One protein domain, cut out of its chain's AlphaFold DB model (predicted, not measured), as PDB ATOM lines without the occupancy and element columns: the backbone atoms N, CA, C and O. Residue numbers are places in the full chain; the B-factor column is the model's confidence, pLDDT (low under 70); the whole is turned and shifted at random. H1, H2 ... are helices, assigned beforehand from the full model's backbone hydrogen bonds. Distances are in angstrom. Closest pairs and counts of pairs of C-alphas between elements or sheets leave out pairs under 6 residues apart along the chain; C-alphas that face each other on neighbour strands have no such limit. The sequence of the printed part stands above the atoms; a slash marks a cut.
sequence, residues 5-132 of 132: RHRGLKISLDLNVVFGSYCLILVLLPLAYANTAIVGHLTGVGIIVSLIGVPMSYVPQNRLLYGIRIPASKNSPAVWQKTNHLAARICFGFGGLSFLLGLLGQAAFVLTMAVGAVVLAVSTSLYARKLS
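This is residues 5 to 132 of the 132 residues of the protein "SdpI family protein" of Lactobacillus sp. SL9-6 (UniProt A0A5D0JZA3). H6 and H7 form a long helical hairpin, with the shorter H4 packed closely along H6 and H1 more loosely beyond H4, in a slab of helices running in alternating directions. Short H2 and H3 lie at one end, H5 and residues 57 to 70 at the other. The printed part has 128 residues with seven named helices, H1 to H7 in chain order, and no named strand: the class is all helix. It is compact, with a radius of gyration of the C-alphas of 15.8 A, and spans 46 by 34 by 22 A.

H1, residues 5 to 28, touches H4, residues 44 to 56, with residues 11 to 18 alone, at a shallow tilt of 17 degrees, opposite ways; their closest C-alphas, Asp 14 and Val 54, are 7.0 A apart. H2, residues 30 to 33, touches the hub H6, residues 77 to 104; their closest C-alphas, Ala 32 and Leu 103, are 6.0 A apart. H3, residues 35 to 40, is close to H6 but not clearly touching, closest at C-alphas 37 and 103, 5.9 A. H4 and H6 touch at 14 degrees, a shallow tilt, opposite ways, closest at C-alphas 50 and 92, 4.0 A. H5, residues 71 to 75, touches H6 only at the corner, closest at C-alphas 73 and 80, 4.5 A. H6 and H7, residues 106 to 130, form a hairpin at 15 degrees, closest at C-alphas 102 and 109, 4.2 A. H1 and H7 are apart. Every O i to N i+4 pair is within hydrogen-bond range in H1, H3 and H7, against 6 of 9 in H4, 22 of 24 in H6 and 0 of 1 in H5, where 2 of 2 O i to N i+3 pairs are; H2 is too short for an i+4 pair.

H1 measures 34.4 A from C-alpha 5 at (-10.437, -29.533, -13.868), H4 19.6 A, H6 40.8 A, and H7 35.9 A to C-alpha 130 at (-22.036, -0.401, -12.417).

The farthest C-alphas, Asn 35 and Ser 132, are 46.0 A apart. The printed part has no cut; H4 to H5 is the long link. Residues 5 to 7 and 61 to 74 have pLDDT under 70.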
ATOM      1  N   ARG A   5      -9.689 -28.580 -13.036       61.88
ATOM      2  CA  ARG A   5     -10.437 -29.533 -13.868       61.88
ATOM      3  C   ARG A   5     -11.782 -28.983 -14.367       61.88
ATOM      4  O   ARG A   5     -12.091 -29.118 -15.544       61.88
ATOM      5  N   HIS A   6     -12.537 -28.280 -13.519       67.38
ATOM      6  CA  HIS A   6     -13.809 -27.660 -13.919       67.38
ATOM      7  C   HIS A   6     -13.621 -26.486 -14.880       67.38
ATOM      8  O   HIS A   6     -14.480 -26.231 -15.718       67.38
ATOM      9  N   ARG A   7     -12.501 -25.762 -14.770       68.00
ATOM     10  CA  ARG A   7     -12.188 -24.644 -15.665       68.00
ATOM     11  C   ARG A   7     -11.818 -25.136 -17.065       68.00
ATOM     12  O   ARG A   7     -12.314 -24.584 -18.039       68.00
ATOM     13  N   GLY A   8     -11.019 -26.202 -17.146       71.69
ATOM     14  CA  GLY A   8     -10.677 -26.854 -18.414       71.69
ATOM     15  C   GLY A   8     -11.905 -27.403 -19.142       71.69
ATOM     16  O   GLY A   8     -12.048 -27.180 -20.339       71.69
ATOM     17  N   LEU A   9     -12.835 -28.027 -18.410       77.50
ATOM     18  CA  LEU A   9     -14.076 -28.547 -18.994       77.50
ATOM     19  C   LEU A   9     -14.939 -27.435 -19.621       77.50
ATOM     20  O   LEU A   9     -15.454 -27.603 -20.721       77.50
ATOM     21  N   LYS A  10     -15.062 -26.284 -18.944       82.38
ATOM     22  CA  LYS A  10     -15.835 -25.134 -19.443       82.38
ATOM     23  C   LYS A  10     -15.216 -24.507 -20.694       82.38
ATOM     24  O   LYS A  10     -15.925 -24.295 -21.665       82.38
ATOM     25  N   ILE A  11     -13.895 -24.301 -20.698       83.06
ATOM     26  CA  ILE A  11     -13.169 -23.824 -21.888       83.06
ATOM     27  C   ILE A  11     -13.371 -24.776 -23.066       83.06
ATOM     28  O   ILE A  11     -13.647 -24.327 -24.171       83.06
ATOM     29  N   SER A  12     -13.244 -26.086 -22.834       84.00
ATOM     30  CA  SER A  12     -13.420 -27.082 -23.892       84.00
ATOM     31  C   SER A  12     -14.827 -27.044 -24.478       84.00
ATOM     32  O   SER A  12     -14.979 -27.180 -25.687       84.00
ATOM     33  N   LEU A  13     -15.848 -26.857 -23.640       87.56
ATOM     34  CA  LEU A  13     -17.227 -26.755 -24.097       87.56
ATOM     35  C   LEU A  13     -17.448 -25.485 -24.922       87.56
ATOM     36  O   LEU A  13     -18.006 -25.573 -26.011       87.56
ATOM     37  N   ASP A  14     -16.944 -24.337 -24.467       86.62
ATOM     38  CA  ASP A  14     -17.037 -23.085 -25.224       86.62
ATOM     39  C   ASP A  14     -16.310 -23.185 -26.573       86.62
ATOM     40  O   ASP A  14     -16.853 -22.775 -27.596       86.62
ATOM     41  N   LEU A  15     -15.114 -23.783 -26.608       85.69
ATOM     42  CA  LEU A  15     -14.376 -24.022 -27.851       85.69
ATOM     43  C   LEU A  15     -15.126 -24.968 -28.792       85.69
ATOM     44  O   LEU A  15     -15.158 -24.710 -29.992       85.69
ATOM     45  N   ASN A  16     -15.763 -26.017 -28.267       89.94
ATOM     46  CA  ASN A  16     -16.596 -26.914 -29.067       89.94
ATOM     47  C   ASN A  16     -17.815 -26.189 -29.646       89.94
ATOM     48  O   ASN A  16     -18.171 -26.438 -30.794       89.94
ATOM     49  N   VAL A  17     -18.437 -25.280 -28.890       88.94
ATOM     50  CA  VAL A  17     -19.540 -24.445 -29.389       88.94
ATOM     51  C   VAL A  17     -19.048 -23.521 -30.499       88.94
ATOM     52  O   VAL A  17     -19.685 -23.441 -31.547       88.94
ATOM     53  N   VAL A  18     -17.896 -22.867 -30.318       88.75
ATOM     54  CA  VAL A  18     -17.304 -22.007 -31.353       88.75
ATOM     55  C   VAL A  18     -16.974 -22.811 -32.606       88.75
ATOM     56  O   VAL A  18     -17.419 -22.457 -33.696       88.75
ATOM     57  N   PHE A  19     -16.267 -23.929 -32.460       89.12
ATOM     58  CA  PHE A  19     -15.933 -24.815 -33.569       89.12
ATOM     59  C   PHE A  19     -17.189 -25.326 -34.286       89.12
ATOM     60  O   PHE A  19     -17.317 -25.158 -35.497       89.12
ATOM     61  N   GLY A  20     -18.155 -25.858 -33.534       91.69
ATOM     62  CA  GLY A  20     -19.423 -26.347 -34.067       91.69
ATOM     63  C   GLY A  20     -20.212 -25.264 -34.798       91.69
ATOM     64  O   GLY A  20     -20.773 -25.537 -35.855       91.69
ATOM     65  N   SER A  21     -20.198 -24.023 -34.301       91.69
ATOM     66  CA  SER A  21     -20.866 -22.899 -34.965       91.69
ATOM     67  C   SER A  21     -20.255 -22.582 -36.333       91.69
ATOM     68  O   SER A  21     -20.991 -22.435 -37.303       91.69
ATOM     69  N   TYR A  22     -18.924 -22.569 -36.457       91.06
ATOM     70  CA  TYR A  22     -18.261 -22.341 -37.742       91.06
ATOM     71  C   TYR A  22     -18.389 -23.543 -38.687       91.06
ATOM     72  O   TYR A  22     -18.628 -23.354 -39.876       91.06
ATOM     73  N   CYS A  23     -18.338 -24.779 -38.187       91.69
ATOM     74  CA  CYS A  23     -18.654 -25.956 -39.001       91.69
ATOM     75  C   CYS A  23     -20.093 -25.921 -39.529       91.69
ATOM     76  O   CYS A  23     -20.328 -26.243 -40.690       91.69
ATOM     77  N   LEU A  24     -21.054 -25.490 -38.710       91.56
ATOM     78  CA  LEU A  24     -22.439 -25.332 -39.138       91.56
ATOM     79  C   LEU A  24     -22.564 -24.261 -40.231       91.56
ATOM     80  O   LEU A  24     -23.239 -24.497 -41.228       91.56
ATOM     81  N   ILE A  25     -21.882 -23.119 -40.087       91.31
ATOM     82  CA  ILE A  25     -21.859 -22.081 -41.130       91.31
ATOM     83  C   ILE A  25     -21.216 -22.620 -42.411       91.31
ATOM     84  O   ILE A  25     -21.712 -22.332 -43.492       91.31
ATOM     85  N   LEU A  26     -20.164 -23.436 -42.319       90.25
ATOM     86  CA  LEU A  26     -19.537 -24.055 -43.490       90.25
ATOM     87  C   LEU A  26     -20.509 -24.970 -44.244       90.25
ATOM     88  O   LEU A  26     -20.553 -24.929 -45.470       90.25
ATOM     89  N   VAL A  27     -21.292 -25.776 -43.522       92.94
ATOM     90  CA  VAL A  27     -22.265 -26.701 -44.123       92.94
ATOM     91  C   VAL A  27     -23.461 -25.953 -44.717       92.94
ATOM     92  O   VAL A  27     -23.897 -26.279 -45.818       92.94
ATOM     93  N   LEU A  28     -23.994 -24.952 -44.011       92.50
ATOM     94  CA  LEU A  28     -25.190 -24.219 -44.440       92.50
ATOM     95  C   LEU A  28     -24.891 -23.118 -45.465       92.50
ATOM     96  O   LEU A  28     -25.739 -22.794 -46.293       92.50
ATOM     97  N   LEU A  29     -23.706 -22.515 -45.388       90.88
ATOM     98  CA  LEU A  29     -23.335 -21.314 -46.128       90.88
ATOM     99  C   LEU A  29     -21.865 -21.380 -46.594       90.88
ATOM    100  O   LEU A  29     -21.049 -20.528 -46.233       90.88
ATOM    101  N   PRO A  30     -21.498 -22.363 -47.439       88.62
ATOM    102  CA  PRO A  30     -20.107 -22.592 -47.853       88.62
ATOM    103  C   PRO A  30     -19.483 -21.394 -48.583       88.62
ATOM    104  O   PRO A  30     -18.272 -21.188 -48.516       88.62
ATOM    105  N   LEU A  31     -20.307 -20.550 -49.217       87.12
ATOM    106  CA  LEU A  31     -19.892 -19.279 -49.825       87.12
ATOM    107  C   LEU A  31     -19.183 -18.340 -48.832       87.12
ATOM    108  O   LEU A  31     -18.328 -17.566 -49.254       87.12
ATOM    109  N   ALA A  32     -19.470 -18.438 -47.527       83.94
ATOM    110  CA  ALA A  32     -18.784 -17.671 -46.478       83.94
ATOM    111  C   ALA A  32     -17.281 -17.967 -46.414       83.94
ATOM    112  O   ALA A  32     -16.489 -17.124 -46.002       83.94
ATOM    113  N   TYR A  33     -16.891 -19.159 -46.863       86.88
ATOM    114  CA  TYR A  33     -15.515 -19.644 -46.884       86.88
ATOM    115  C   TYR A  33     -14.883 -19.555 -48.274       86.88
ATOM    116  O   TYR A  33     -13.736 -19.967 -48.455       86.88
ATOM    117  N   ALA A  34     -15.602 -19.019 -49.264       87.81
ATOM    118  CA  ALA A  34     -15.049 -18.804 -50.589       87.81
ATOM    119  C   ALA A  34     -13.880 -17.811 -50.526       87.81
ATOM    120  O   ALA A  34     -13.861 -16.871 -49.729       87.81
ATOM    121  N   ASN A  35     -12.908 -18.000 -51.416       84.12
ATOM    122  CA  ASN A  35     -11.679 -17.207 -51.441       84.12
ATOM    123  C   ASN A  35     -11.963 -15.697 -51.597       84.12
ATOM    124  O   ASN A  35     -11.327 -14.861 -50.961       84.12
ATOM    125  N   THR A  36     -12.999 -15.352 -52.364       80.31
ATOM    126  CA  THR A  36     -13.500 -13.979 -52.519       80.31
ATOM    127  C   THR A  36     -13.943 -13.359 -51.193       80.31
ATOM    128  O   THR A  36     -13.576 -12.225 -50.898       80.31
ATOM    129  N   ALA A  37     -14.664 -14.098 -50.350       79.00
ATOM    130  CA  ALA A  37     -15.104 -13.621 -49.042       79.00
ATOM    131  C   ALA A  37     -13.948 -13.560 -48.030       79.00
ATOM    132  O   ALA A  37     -13.829 -12.592 -47.275       79.00
ATOM    133  N   ILE A  38     -13.073 -14.568 -48.005       83.38
ATOM    134  CA  ILE A  38     -11.983 -14.655 -47.021       83.38
ATOM    135  C   ILE A  38     -10.868 -13.654 -47.324       83.38
ATOM    136  O   ILE A  38     -10.450 -12.928 -46.426       83.38
ATOM    137  N   VAL A  39     -10.396 -13.603 -48.570       83.44
ATOM    138  CA  VAL A  39      -9.265 -12.759 -48.980       83.44
ATOM    139  C   VAL A  39      -9.747 -11.397 -49.465       83.44
ATOM    140  O   VAL A  39      -9.201 -10.380 -49.052       83.44
ATOM    141  N   GLY A  40     -10.799 -11.363 -50.287       79.88
ATOM    142  CA  GLY A  40     -11.318 -10.114 -50.850       79.88
ATOM    143  C   GLY A  40     -12.025  -9.233 -49.820       79.88
ATOM    144  O   GLY A  40     -11.846  -8.020 -49.827       79.88
ATOM    145  N   HIS A  41     -12.800  -9.822 -48.906       86.38
ATOM    146  CA  HIS A  41     -13.530  -9.067 -47.877       86.38
ATOM    147  C   HIS A  41     -12.915  -9.177 -46.473       86.38
ATOM    148  O   HIS A  41     -13.460  -8.603 -45.532       86.38
ATOM    149  N   LEU A  42     -11.792  -9.894 -46.318       86.06
ATOM    150  CA  LEU A  42     -11.075 -10.087 -45.044       86.06
ATOM    151  C   LEU A  42     -11.934 -10.700 -43.921       86.06
ATOM    152  O   LEU A  42     -11.626 -10.559 -42.734       86.06
ATOM    153  N   THR A  43     -12.997 -11.427 -44.275       87.00
ATOM    154  CA  THR A  43     -13.970 -11.966 -43.308       87.00
ATOM    155  C   THR A  43     -13.363 -12.958 -42.324       87.00
ATOM    156  O   THR A  43     -13.838 -13.066 -41.192       87.00
ATOM    157  N   GLY A  44     -12.254 -13.613 -42.691       84.56
ATOM    158  CA  GLY A  44     -11.495 -14.495 -41.801       84.56
ATOM    159  C   GLY A  44     -11.042 -13.815 -40.500       84.56
ATOM    160  O   GLY A  44     -10.911 -14.477 -39.471       84.56
ATOM    161  N   VAL A  45     -10.894 -12.485 -40.491       86.88
ATOM    162  CA  VAL A  45     -10.603 -11.719 -39.270       86.88
ATOM    163  C   VAL A  45     -11.749 -11.814 -38.253       86.88
ATOM    164  O   VAL A  45     -11.485 -11.887 -37.056       86.88
ATOM    165  N   GLY A  46     -13.008 -11.892 -38.697       87.50
ATOM    166  CA  GLY A  46     -14.161 -12.097 -37.810       87.50
ATOM    167  C   GLY A  46     -14.076 -13.415 -37.031       87.50
ATOM    168  O   GLY A  46     -14.346 -13.447 -35.827       87.50
ATOM    169  N   ILE A  47     -13.584 -14.477 -37.679       88.56
ATOM    170  CA  ILE A  47     -13.318 -15.778 -37.042       88.56
ATOM    171  C   ILE A  47     -12.239 -15.639 -35.965       88.56
ATOM    172  O   ILE A  47     -12.408 -16.113 -34.841       88.56
ATOM    173  N   ILE A  48     -11.144 -14.942 -36.278       89.19
ATOM    174  CA  ILE A  48     -10.044 -14.707 -35.333       89.19
ATOM    175  C   ILE A  48     -10.540 -13.925 -34.109       89.19
ATOM    176  O   ILE A  48     -10.247 -14.301 -32.976       89.19
ATOM    177  N   VAL A  49     -11.328 -12.868 -34.315       87.56
ATOM    178  CA  VAL A  49     -11.890 -12.043 -33.232       87.56
ATOM    179  C   VAL A  49     -12.794 -12.868 -32.314       87.56
ATOM    180  O   VAL A  49     -12.692 -12.771 -31.089       87.56
ATOM    181  N   SER A  50     -13.630 -13.720 -32.903       87.19
ATOM    182  CA  SER A  50     -14.495 -14.650 -32.177       87.19
ATOM    183  C   SER A  50     -13.690 -15.644 -31.329       87.19
ATOM    184  O   SER A  50     -13.952 -15.801 -30.133       87.19
ATOM    185  N   LEU A  51     -12.633 -16.233 -31.903       86.44
ATOM    186  CA  LEU A  51     -11.746 -17.176 -31.217       86.44
ATOM    187  C   LEU A  51     -10.965 -16.534 -30.068       86.44
ATOM    188  O   LEU A  51     -10.857 -17.132 -29.001       86.44
ATOM    189  N   ILE A  52     -10.442 -15.318 -30.254       84.00
ATOM    190  CA  ILE A  52      -9.691 -14.594 -29.213       84.00
ATOM    191  C   ILE A  52     -10.608 -14.190 -28.047       84.00
ATOM    192  O   ILE A  52     -10.150 -14.111 -26.906       84.00
ATOM    193  N   GLY A  53     -11.905 -13.980 -28.294       81.25
ATOM    194  CA  GLY A  53     -12.886 -13.683 -27.249       81.25
ATOM    195  C   GLY A  53     -13.010 -14.793 -26.200       81.25
ATOM    196  O   GLY A  53     -13.019 -14.510 -25.003       81.25
ATOM    197  N   VAL A  54     -13.044 -16.059 -26.623       82.50
ATOM    198  CA  VAL A  54     -13.265 -17.229 -25.746       82.50
ATOM    199  C   VAL A  54     -12.285 -17.302 -24.563       82.50
ATOM    200  O   VAL A  54     -12.746 -17.319 -23.415       82.50
ATOM    201  N   PRO A  55     -10.949 -17.297 -24.763       78.88
ATOM    202  CA  PRO A  55     -10.009 -17.396 -23.657       78.88
ATOM    203  C   PRO A  55     -10.096 -16.206 -22.692       78.88
ATOM    204  O   PRO A  55      -9.818 -16.401 -21.508       78.88
ATOM    205  N   MET A  56     -10.543 -15.013 -23.122       76.75
ATOM    206  CA  MET A  56     -10.640 -13.836 -22.237       76.75
ATOM    207  C   MET A  56     -11.511 -14.091 -21.002       76.75
ATOM    208  O   MET A  56     -11.173 -13.615 -19.919       76.75
ATOM    209  N   SER A  57     -12.580 -14.890 -21.122       81.44
ATOM    210  CA  SER A  57     -13.465 -15.244 -19.995       81.44
ATOM    211  C   SER A  57     -12.751 -15.974 -18.853       81.44
ATOM    212  O   SER A  57     -13.232 -15.988 -17.720       81.44
ATOM    213  N   TYR A  58     -11.616 -16.607 -19.145       78.25
ATOM    214  CA  TYR A  58     -10.937 -17.530 -18.241       78.25
ATOM    215  C   TYR A  58      -9.601 -17.005 -17.722       78.25
ATOM    216  O   TYR A  58      -9.019 -17.613 -16.815       78.25
ATOM    217  N   VAL A  59      -9.131 -15.873 -18.256       75.00
ATOM    218  CA  VAL A  59      -7.878 -15.247 -17.838       75.00
ATOM    219  C   VAL A  59      -8.043 -14.678 -16.422       75.00
ATOM    220  O   VAL A  59      -8.877 -13.791 -16.201       75.00
ATOM    221  N   PRO A  60      -7.270 -15.166 -15.431       70.50
ATOM    222  CA  PRO A  60      -7.272 -14.580 -14.099       70.50
ATOM    223  C   PRO A  60      -6.739 -13.147 -14.155       70.50
ATOM    224  O   PRO A  60      -5.915 -12.818 -15.006       70.50
ATOM    225  N   GLN A  61      -7.188 -12.303 -13.227       68.06
ATOM    226  CA  GLN A  61      -6.674 -10.946 -13.090       68.06
ATOM    227  C   GLN A  61      -5.193 -11.023 -12.694       68.06
ATOM    228  O   GLN A  61      -4.861 -11.233 -11.532       68.06
ATOM    229  N   ASN A  62      -4.295 -10.935 -13.671       63.19
ATOM    230  CA  ASN A  62      -2.857 -10.942 -13.446       63.19
ATOM    231  C   ASN A  62      -2.182  -9.927 -14.379       63.19
ATOM    232  O   ASN A  62      -2.747  -9.530 -15.396       63.19
ATOM    233  N   ARG A  63      -0.960  -9.499 -14.040       54.00
ATOM    234  CA  ARG A  63      -0.211  -8.413 -14.713       54.00
ATOM    235  C   ARG A  63       0.022  -8.591 -16.226       54.00
ATOM    236  O   ARG A  63       0.389  -7.611 -16.874       54.00
ATOM    237  N   LEU A  64      -0.236  -9.765 -16.812       52.38
ATOM    238  CA  LEU A  64      -0.082 -10.037 -18.249       52.38
ATOM    239  C   LEU A  64      -1.204  -9.426 -19.104       52.38
ATOM    240  O   LEU A  64      -2.371  -9.428 -18.724       52.38
ATOM    241  N   LEU A  65      -0.808  -8.874 -20.253       58.47
ATOM    242  CA  LEU A  65      -1.520  -7.972 -21.178       58.47
ATOM    243  C   LEU A  65      -2.852  -8.477 -21.785       58.47
ATOM    244  O   LEU A  65      -3.386  -7.830 -22.678       58.47
ATOM    245  N   TYR A  66      -3.409  -9.597 -21.325       55.03
ATOM    246  CA  TYR A  66      -4.574 -10.244 -21.937       55.03
ATOM    247  C   TYR A  66      -5.877  -9.902 -21.187       55.03
ATOM    248  O   TYR A  66      -6.010 -10.231 -20.009       55.03
ATOM    249  N   GLY A  67      -6.835  -9.245 -21.859       59.72
ATOM    250  CA  GLY A  67      -8.167  -8.877 -21.333       59.72
ATOM    251  C   GLY A  67      -8.446  -7.363 -21.275       59.72
ATOM    252  O   GLY A  67      -7.537  -6.542 -21.403       59.72
ATOM    253  N   ILE A  68      -9.709  -6.974 -21.062       65.38
ATOM    254  CA  ILE A  68     -10.148  -5.571 -21.023       65.38
ATOM    255  C   ILE A  68      -9.803  -4.931 -19.672       65.38
ATOM    256  O   ILE A  68     -10.403  -5.204 -18.625       65.38
ATOM    257  N   ARG A  69      -8.824  -4.026 -19.707       68.00
ATOM    258  CA  ARG A  69      -8.346  -3.274 -18.542       68.00
ATOM    259  C   ARG A  69      -9.043  -1.923 -18.453       68.00
ATOM    260  O   ARG A  69      -8.662  -0.973 -19.125       68.00
ATOM    261  N   ILE A  70     -10.013  -1.833 -17.556       68.81
ATOM    262  CA  ILE A  70     -10.697  -0.596 -17.163       68.81
ATOM    263  C   ILE A  70     -10.275  -0.292 -15.714       68.81
ATOM    264  O   ILE A  70      -9.996  -1.235 -14.974       68.81
ATOM    265  N   PRO A  71     -10.196   0.977 -15.265       60.53
ATOM    266  CA  PRO A  71      -9.785   1.302 -13.892       60.53
ATOM    267  C   PRO A  71     -10.522   0.487 -12.815       60.53
ATOM    268  O   PRO A  71      -9.891  -0.089 -11.936       60.53
ATOM    269  N   ALA A  72     -11.836   0.325 -12.975       61.81
ATOM    270  CA  ALA A  72     -12.691  -0.535 -12.158       61.81
ATOM    271  C   ALA A  72     -12.242  -2.014 -12.115       61.81
ATOM    272  O   ALA A  72     -12.187  -2.630 -11.050       61.81
ATOM    273  N   SER A  73     -11.860  -2.592 -13.261       62.81
ATOM    274  CA  SER A  73     -11.430  -3.994 -13.352       62.81
ATOM    275  C   SER A  73     -10.000  -4.237 -12.857       62.81
ATOM    276  O   SER A  73      -9.592  -5.390 -12.732       62.81
ATOM    277  N   LYS A  74      -9.235  -3.182 -12.533       68.06
ATOM    278  CA  LYS A  74      -7.907  -3.298 -11.903       68.06
ATOM    279  C   LYS A  74      -7.980  -3.516 -10.393       68.06
ATOM    280  O   LYS A  74      -7.051  -4.097  -9.839       68.06
ATOM    281  N   ASN A  75      -9.072  -3.111  -9.753       72.31
ATOM    282  CA  ASN A  75      -9.180  -3.115  -8.292       72.31
ATOM    283  C   ASN A  75      -9.939  -4.334  -7.747       72.31
ATOM    284  O   ASN A  75      -9.846  -4.620  -6.558       72.31
ATOM    285  N   SER A  76     -10.667  -5.073  -8.596       77.81
ATOM    286  CA  SER A  76     -11.483  -6.213  -8.165       77.81
ATOM    287  C   SER A  76     -11.434  -7.400  -9.142       77.81
ATOM    288  O   SER A  76     -11.870  -7.264 -10.294       77.81
ATOM    289  N   PRO A  77     -11.016  -8.602  -8.683       80.75
ATOM    290  CA  PRO A  77     -11.016  -9.822  -9.499       80.75
ATOM    291  C   PRO A  77     -12.405 -10.232  -9.983       80.75
ATOM    292  O   PRO A  77     -12.546 -10.812 -11.062       80.75
ATOM    293  N   ALA A  78     -13.441  -9.914  -9.204       81.25
ATOM    294  CA  ALA A  78     -14.820 -10.203  -9.570       81.25
ATOM    295  C   ALA A  78     -15.291  -9.312 -10.732       81.25
ATOM    296  O   ALA A  78     -15.914  -9.808 -11.673       81.25
ATOM    297  N   VAL A  79     -14.954  -8.016 -10.702       82.44
ATOM    298  CA  VAL A  79     -15.272  -7.069 -11.787       82.44
ATOM    299  C   VAL A  79     -14.499  -7.437 -13.054       82.44
ATOM    300  O   VAL A  79     -15.078  -7.441 -14.142       82.44
ATOM    301  N   TRP A  80     -13.230  -7.834 -12.920       83.31
ATOM    302  CA  TRP A  80     -12.408  -8.346 -14.020       83.31
ATOM    303  C   TRP A  80     -13.051  -9.535 -14.738       83.31
ATOM    304  O   TRP A  80     -13.262  -9.479 -15.949       83.31
ATOM    305  N   GLN A  81     -13.409 -10.591 -14.000       83.88
ATOM    306  CA  GLN A  81     -13.985 -11.797 -14.600       83.88
ATOM    307  C   GLN A  81     -15.313 -11.514 -15.301       83.88
ATOM    308  O   GLN A  81     -15.510 -11.944 -16.435       83.88
ATOM    309  N   LYS A  82     -16.213 -10.758 -14.662       85.19
ATOM    310  CA  LYS A  82     -17.520 -10.433 -15.246       85.19
ATOM    311  C   LYS A  82     -17.383  -9.568 -16.503       85.19
ATOM    312  O   LYS A  82     -18.060  -9.824 -17.496       85.19
ATOM    313  N   THR A  83     -16.480  -8.588 -16.488       86.25
ATOM    314  CA  THR A  83     -16.248  -7.691 -17.632       86.25
ATOM    315  C   THR A  83     -15.628  -8.434 -18.812       86.25
ATOM    316  O   THR A  83     -16.101  -8.290 -19.936       86.25
ATOM    317  N   ASN A  84     -14.626  -9.283 -18.575       86.62
ATOM    318  CA  ASN A  84     -14.025 -10.088 -19.641       86.62
ATOM    319  C   ASN A  84     -14.962 -11.173 -20.170       86.62
ATOM    320  O   ASN A  84     -14.906 -11.500 -21.351       86.62
ATOM    321  N   HIS A  85     -15.852 -11.705 -19.332       88.19
ATOM    322  CA  HIS A  85     -16.874 -12.628 -19.807       88.19
ATOM    323  C   HIS A  85     -17.885 -11.940 -20.732       88.19
ATOM    324  O   HIS A  85     -18.251 -12.490 -21.769       88.19
ATOM    325  N   LEU A  86     -18.303 -10.713 -20.403       88.25
ATOM    326  CA  LEU A  86     -19.123  -9.896 -21.298       88.25
ATOM    327  C   LEU A  86     -18.379  -9.597 -22.608       88.25
ATOM    328  O   LEU A  86     -18.946  -9.764 -23.684       88.25
ATOM    329  N   ALA A  87     -17.103  -9.220 -22.514       87.19
ATOM    330  CA  ALA A  87     -16.248  -8.967 -23.667       87.19
ATOM    331  C   ALA A  87     -16.168 -10.175 -24.606       87.19
ATOM    332  O   ALA A  87     -16.376 -10.036 -25.806       87.19
ATOM    333  N   ALA A  88     -15.948 -11.369 -24.051       88.75
ATOM    334  CA  ALA A  88     -15.898 -12.616 -24.803       88.75
ATOM    335  C   ALA A  88     -17.182 -12.865 -25.604       88.75
ATOM    336  O   ALA A  88     -17.114 -13.211 -26.781       88.75
ATOM    337  N   ARG A  89     -18.352 -12.637 -24.991       90.12
ATOM    338  CA  ARG A  89     -19.655 -12.794 -25.657       90.12
ATOM    339  C   ARG A  89     -19.848 -11.789 -26.789       90.12
ATOM    340  O   ARG A  89     -20.343 -12.165 -27.847       90.12
ATOM    341  N   ILE A  90     -19.444 -10.536 -26.580       91.62
ATOM    342  CA  ILE A  90     -19.520  -9.490 -27.609       91.62
ATOM    343  C   ILE A  90     -18.575  -9.824 -28.771       91.62
ATOM    344  O   ILE A  90     -19.002  -9.757 -29.919       91.62
ATOM    345  N   CYS A  91     -17.337 -10.245 -28.496       90.50
ATOM    346  CA  CYS A  91     -16.381 -10.651 -29.529       90.50
ATOM    347  C   CYS A  91     -16.865 -11.867 -30.327       90.50
ATOM    348  O   CYS A  91     -16.761 -11.859 -31.550       90.50
ATOM    349  N   PHE A  92     -17.430 -12.880 -29.663       91.19
ATOM    350  CA  PHE A  92     -18.019 -14.036 -30.342       91.19
ATOM    351  C   PHE A  92     -19.196 -13.619 -31.238       91.19
ATOM    352  O   PHE A  92     -19.222 -13.945 -32.423       91.19
ATOM    353  N   GLY A  93     -20.133 -12.833 -30.696       91.44
ATOM    354  CA  GLY A  93     -21.314 -12.370 -31.425       91.44
ATOM    355  C   GLY A  93     -20.971 -11.484 -32.623       91.44
ATOM    356  O   GLY A  93     -21.376 -11.784 -33.742       91.44
ATOM    357  N   PHE A  94     -20.193 -10.417 -32.416       92.38
ATOM    358  CA  PHE A  94     -19.823  -9.495 -33.494       92.38
ATOM    359  C   PHE A  94     -18.785 -10.076 -34.456       92.38
ATOM    360  O   PHE A  94     -18.829  -9.734 -35.631       92.38
ATOM    361  N   GLY A  95     -17.895 -10.968 -34.006       90.81
ATOM    362  CA  GLY A  95     -16.958 -11.679 -34.882       90.81
ATOM    363  C   GLY A  95     -17.659 -12.683 -35.803       90.81
ATOM    364  O   GLY A  95     -17.347 -12.762 -36.989       90.81
ATOM    365  N   GLY A  96     -18.655 -13.414 -35.293       91.00
ATOM    366  CA  GLY A  96     -19.512 -14.272 -36.117       91.00
ATOM    367  C   GLY A  96     -20.416 -13.467 -37.056       91.00
ATOM    368  O   GLY A  96     -20.525 -13.785 -38.238       91.00
ATOM    369  N   LEU A  97     -21.023 -12.386 -36.557       93.25
ATOM    370  CA  LEU A  97     -21.892 -11.525 -37.359       93.25
ATOM    371  C   LEU A  97     -21.125 -10.815 -38.480       93.25
ATOM    372  O   LEU A  97     -21.628 -10.745 -39.599       93.25
ATOM    373  N   SER A  98     -19.916 -10.314 -38.212       92.19
ATOM    374  CA  SER A  98     -19.088  -9.669 -39.233       92.19
ATOM    375  C   SER A  98     -18.623 -10.657 -40.295       92.19
ATOM    376  O   SER A  98     -18.637 -10.320 -41.476       92.19
ATOM    377  N   PHE A  99     -18.301 -11.893 -39.902       91.81
ATOM    378  CA  PHE A  99     -18.013 -12.975 -40.841       91.81
ATOM    379  C   PHE A  99     -19.186 -13.217 -41.803       91.81
ATOM    380  O   PHE A  99     -18.991 -13.237 -43.017       91.81
ATOM    381  N   LEU A 100     -20.411 -13.316 -41.276       91.75
ATOM    382  CA  LEU A 100     -21.611 -13.530 -42.089       91.75
ATOM    383  C   LEU A 100     -21.953 -12.320 -42.963       91.75
ATOM    384  O   LEU A 100     -22.196 -12.472 -44.154       91.75
ATOM    385  N   LEU A 101     -21.964 -11.112 -42.403       91.62
ATOM    386  CA  LEU A 101     -22.330  -9.906 -43.151       91.62
ATOM    387  C   LEU A 101     -21.255  -9.483 -44.151       91.62
ATOM    388  O   LEU A 101     -21.572  -8.839 -45.146       91.62
ATOM    389  N   GLY A 102     -20.009  -9.902 -43.954       88.25
ATOM    390  CA  GLY A 102     -18.953  -9.715 -44.936       88.25
ATOM    391  C   GLY A 102     -19.175 -10.469 -46.246       88.25
ATOM    392  O   GLY A 102     -18.574 -10.104 -47.253       88.25
ATOM    393  N   LEU A 103     -20.093 -11.440 -46.298       87.69
ATOM    394  CA  LEU A 103     -20.577 -12.002 -47.565       87.69
ATOM    395  C   LEU A 103     -21.220 -10.959 -48.474       87.69
ATOM    396  O   LEU A 103     -21.116 -11.062 -49.693       87.69
ATOM    397  N   LEU A 104     -21.868  -9.954 -47.886       89.19
ATOM    398  CA  LEU A 104     -22.525  -8.876 -48.620       89.19
ATOM    399  C   LEU A 104     -21.517  -7.855 -49.166       89.19
ATOM    400  O   LEU A 104     -21.877  -7.021 -49.992       89.19
ATOM    401  N   GLY A 105     -20.264  -7.901 -48.703       88.88
ATOM    402  CA  GLY A 105     -19.193  -7.015 -49.138       88.88
ATOM    403  C   GLY A 105     -18.270  -6.578 -48.004       88.88
ATOM    404  O   GLY A 105     -18.625  -6.595 -46.822       88.88
ATOM    405  N   GLN A 106     -17.087  -6.089 -48.381       90.50
ATOM    406  CA  GLN A 106     -16.092  -5.563 -47.441       90.50
ATOM    407  C   GLN A 106     -16.641  -4.414 -46.576       90.50
ATOM    408  O   GLN A 106     -16.336  -4.340 -45.388       90.50
ATOM    409  N   ALA A 107     -17.484  -3.537 -47.132       92.31
ATOM    410  CA  ALA A 107     -18.070  -2.424 -46.380       92.31
ATOM    411  C   ALA A 107     -18.952  -2.906 -45.214       92.31
ATOM    412  O   ALA A 107     -18.868  -2.362 -44.113       92.31
ATOM    413  N   ALA A 108     -19.747  -3.960 -45.426       92.06
ATOM    414  CA  ALA A 108     -20.585  -4.552 -44.386       92.06
ATOM    415  C   ALA A 108     -19.738  -5.214 -43.286       92.06
ATOM    416  O   ALA A 108     -20.019  -5.041 -42.096       92.06
ATOM    417  N   PHE A 109     -18.654  -5.900 -43.661       92.12
ATOM    418  CA  PHE A 109     -17.676  -6.428 -42.704       92.12
ATOM    419  C   PHE A 109     -17.055  -5.313 -41.844       92.12
ATOM    420  O   PHE A 109     -17.077  -5.382 -40.616       92.12
ATOM    421  N   VAL A 110     -16.543  -4.251 -42.471       92.94
ATOM    422  CA  VAL A 110     -15.890  -3.142 -41.756       92.94
ATOM    423  C   VAL A 110     -16.873  -2.429 -40.829       92.94
ATOM    424  O   VAL A 110     -16.542  -2.174 -39.671       92.94
ATOM    425  N   LEU A 111     -18.092  -2.152 -41.301       94.56
ATOM    426  CA  LEU A 111     -19.121  -1.492 -40.503       94.56
ATOM    427  C   LEU A 111     -19.476  -2.314 -39.260       94.56
ATOM    428  O   LEU A 111     -19.511  -1.786 -38.152       94.56
ATOM    429  N   THR A 112     -19.705  -3.615 -39.427       94.50
ATOM    430  CA  THR A 112     -20.088  -4.501 -38.318       94.50
ATOM    431  C   THR A 112     -18.968  -4.660 -37.297       94.50
ATOM    432  O   THR A 112     -19.233  -4.619 -36.095       94.50
ATOM    433  N   MET A 113     -17.713  -4.736 -37.748       92.69
ATOM    434  CA  MET A 113     -16.540  -4.715 -36.873       92.69
ATOM    435  C   MET A 113     -16.395  -3.391 -36.114       92.69
ATOM    436  O   MET A 113     -16.138  -3.407 -34.910       92.69
ATOM    437  N   ALA A 114     -16.591  -2.252 -36.783       94.06
ATOM    438  CA  ALA A 114     -16.519  -0.932 -36.158       94.06
ATOM    439  C   ALA A 114     -17.606  -0.755 -35.086       94.06
ATOM    440  O   ALA A 114     -17.307  -0.376 -33.952       94.06
ATOM    441  N   VAL A 115     -18.855  -1.103 -35.412       95.75
ATOM    442  CA  VAL A 115     -19.972  -1.094 -34.456       95.75
ATOM    443  C   VAL A 115     -19.682  -2.035 -33.287       95.75
ATOM    444  O   VAL A 115     -19.834  -1.638 -32.133       95.75
ATOM    445  N   GLY A 116     -19.194  -3.247 -33.557       92.75
ATOM    446  CA  GLY A 116     -18.823  -4.214 -32.526       92.75
ATOM    447  C   GLY A 116     -17.745  -3.696 -31.576       92.75
ATOM    448  O   GLY A 116     -17.870  -3.863 -30.364       92.75
ATOM    449  N   ALA A 117     -16.727  -3.005 -32.092       91.81
ATOM    450  CA  ALA A 117     -15.678  -2.393 -31.278       91.81
ATOM    451  C   ALA A 117     -16.224  -1.284 -30.362       91.81
ATOM    452  O   ALA A 117     -15.880  -1.235 -29.178       91.81
ATOM    453  N   VAL A 118     -17.119  -0.430 -30.874       94.25
ATOM    454  CA  VAL A 118     -17.791   0.605 -30.069       94.25
ATOM    455  C   VAL A 118     -18.659  -0.034 -28.987       94.25
ATOM    456  O   VAL A 118     -18.547   0.328 -27.815       94.25
ATOM    457  N   VAL A 119     -19.479  -1.025 -29.346       93.62
ATOM    458  CA  VAL A 119     -20.338  -1.751 -28.401       93.62
ATOM    459  C   VAL A 119     -19.504  -2.439 -27.325       93.62
ATOM    460  O   VAL A 119     -19.852  -2.352 -26.147       93.62
ATOM    461  N   LEU A 120     -18.386  -3.068 -27.693       90.81
ATOM    462  CA  LEU A 120     -17.449  -3.681 -26.757       90.81
ATOM    463  C   LEU A 120     -16.925  -2.650 -25.754       90.81
ATOM    464  O   LEU A 120     -17.048  -2.860 -24.547       90.81
ATOM    465  N   ALA A 121     -16.387  -1.529 -26.236       88.62
ATOM    466  CA  ALA A 121     -15.798  -0.489 -25.395       88.62
ATOM    467  C   ALA A 121     -16.827   0.154 -24.452       88.62
ATOM    468  O   ALA A 121     -16.584   0.259 -23.246       88.62
ATOM    469  N   VAL A 122     -17.994   0.543 -24.975       91.31
ATOM    470  CA  VAL A 122     -19.055   1.196 -24.197       91.31
ATOM    471  C   VAL A 122     -19.656   0.229 -23.182       91.31
ATOM    472  O   VAL A 122     -19.723   0.553 -21.996       91.31
ATOM    473  N   SER A 123     -20.036  -0.978 -23.611       89.69
ATOM    474  CA  SER A 123     -20.703  -1.949 -22.735       89.69
ATOM    475  C   SER A 123     -19.792  -2.388 -21.599       89.69
ATOM    476  O   SER A 123     -20.216  -2.417 -20.448       89.69
ATOM    477  N   THR A 124     -18.524  -2.684 -21.892       87.12
ATOM    478  CA  THR A 124     -17.567  -3.111 -20.861       87.12
ATOM    479  C   THR A 124     -17.244  -1.976 -19.891       87.12
ATOM    480  O   THR A 124     -17.181  -2.217 -18.687       87.12
ATOM    481  N   SER A 125     -17.148  -0.732 -20.372       85.44
ATOM    482  CA  SER A 125     -16.943   0.457 -19.530       85.44
ATOM    483  C   SER A 125     -18.124   0.737 -18.603       85.44
ATOM    484  O   SER A 125     -17.931   0.913 -17.398       85.44
ATOM    485  N   LEU A 126     -19.349   0.759 -19.135       88.44
ATOM    486  CA  LEU A 126     -20.565   0.981 -18.346       88.44
ATOM    487  C   LEU A 126     -20.792  -0.149 -17.342       88.44
ATOM    488  O   LEU A 126     -21.099   0.101 -16.177       88.44
ATOM    489  N   TYR A 127     -20.593  -1.394 -17.774       87.00
ATOM    490  CA  TYR A 127     -20.771  -2.562 -16.924       87.00
ATOM    491  C   TYR A 127     -19.757  -2.596 -15.778       87.00
ATOM    492  O   TYR A 127     -20.141  -2.833 -14.633       87.00
ATOM    493  N   ALA A 128     -18.488  -2.279 -16.050       83.94
ATOM    494  CA  ALA A 128     -17.466  -2.192 -15.015       83.94
ATOM    495  C   ALA A 128     -17.760  -1.072 -14.000       83.94
ATOM    496  O   ALA A 128     -17.569  -1.286 -12.805       83.94
ATOM    497  N   ARG A 129     -18.275   0.087 -14.446       84.56
ATOM    498  CA  ARG A 129     -18.702   1.183 -13.554       84.56
ATOM    499  C   ARG A 129     -19.879   0.791 -12.663       84.56
ATOM    500  O   ARG A 129     -19.862   1.123 -11.493       84.56
ATOM    501  N   LYS A 130     -20.871   0.069 -13.193       87.06
ATOM    502  CA  LYS A 130     -22.036  -0.401 -12.417       87.06
ATOM    503  C   LYS A 130     -21.672  -1.461 -11.369       87.06
ATOM    504  O   LYS A 130     -22.407  -1.656 -10.409       87.06
ATOM    505  N   LEU A 131     -20.590  -2.200 -11.601       81.50
ATOM    506  CA  LEU A 131     -20.097  -3.252 -10.711       81.50
ATOM    507  C   LEU A 131     -19.088  -2.758  -9.662       81.50
ATOM    508  O   LEU A 131     -18.697  -3.564  -8.815       81.50
ATOM    509  N   SER A 132     -18.625  -1.509  -9.774       72.75
ATOM    510  CA  SER A 132     -17.714  -0.860  -8.818       72.75
ATOM    511  C   SER A 132     -18.504  -0.143  -7.739       72.75
ATOM    512  O   SER A 132     -18.015  -0.154  -6.593       72.75
TER     513      SER A 132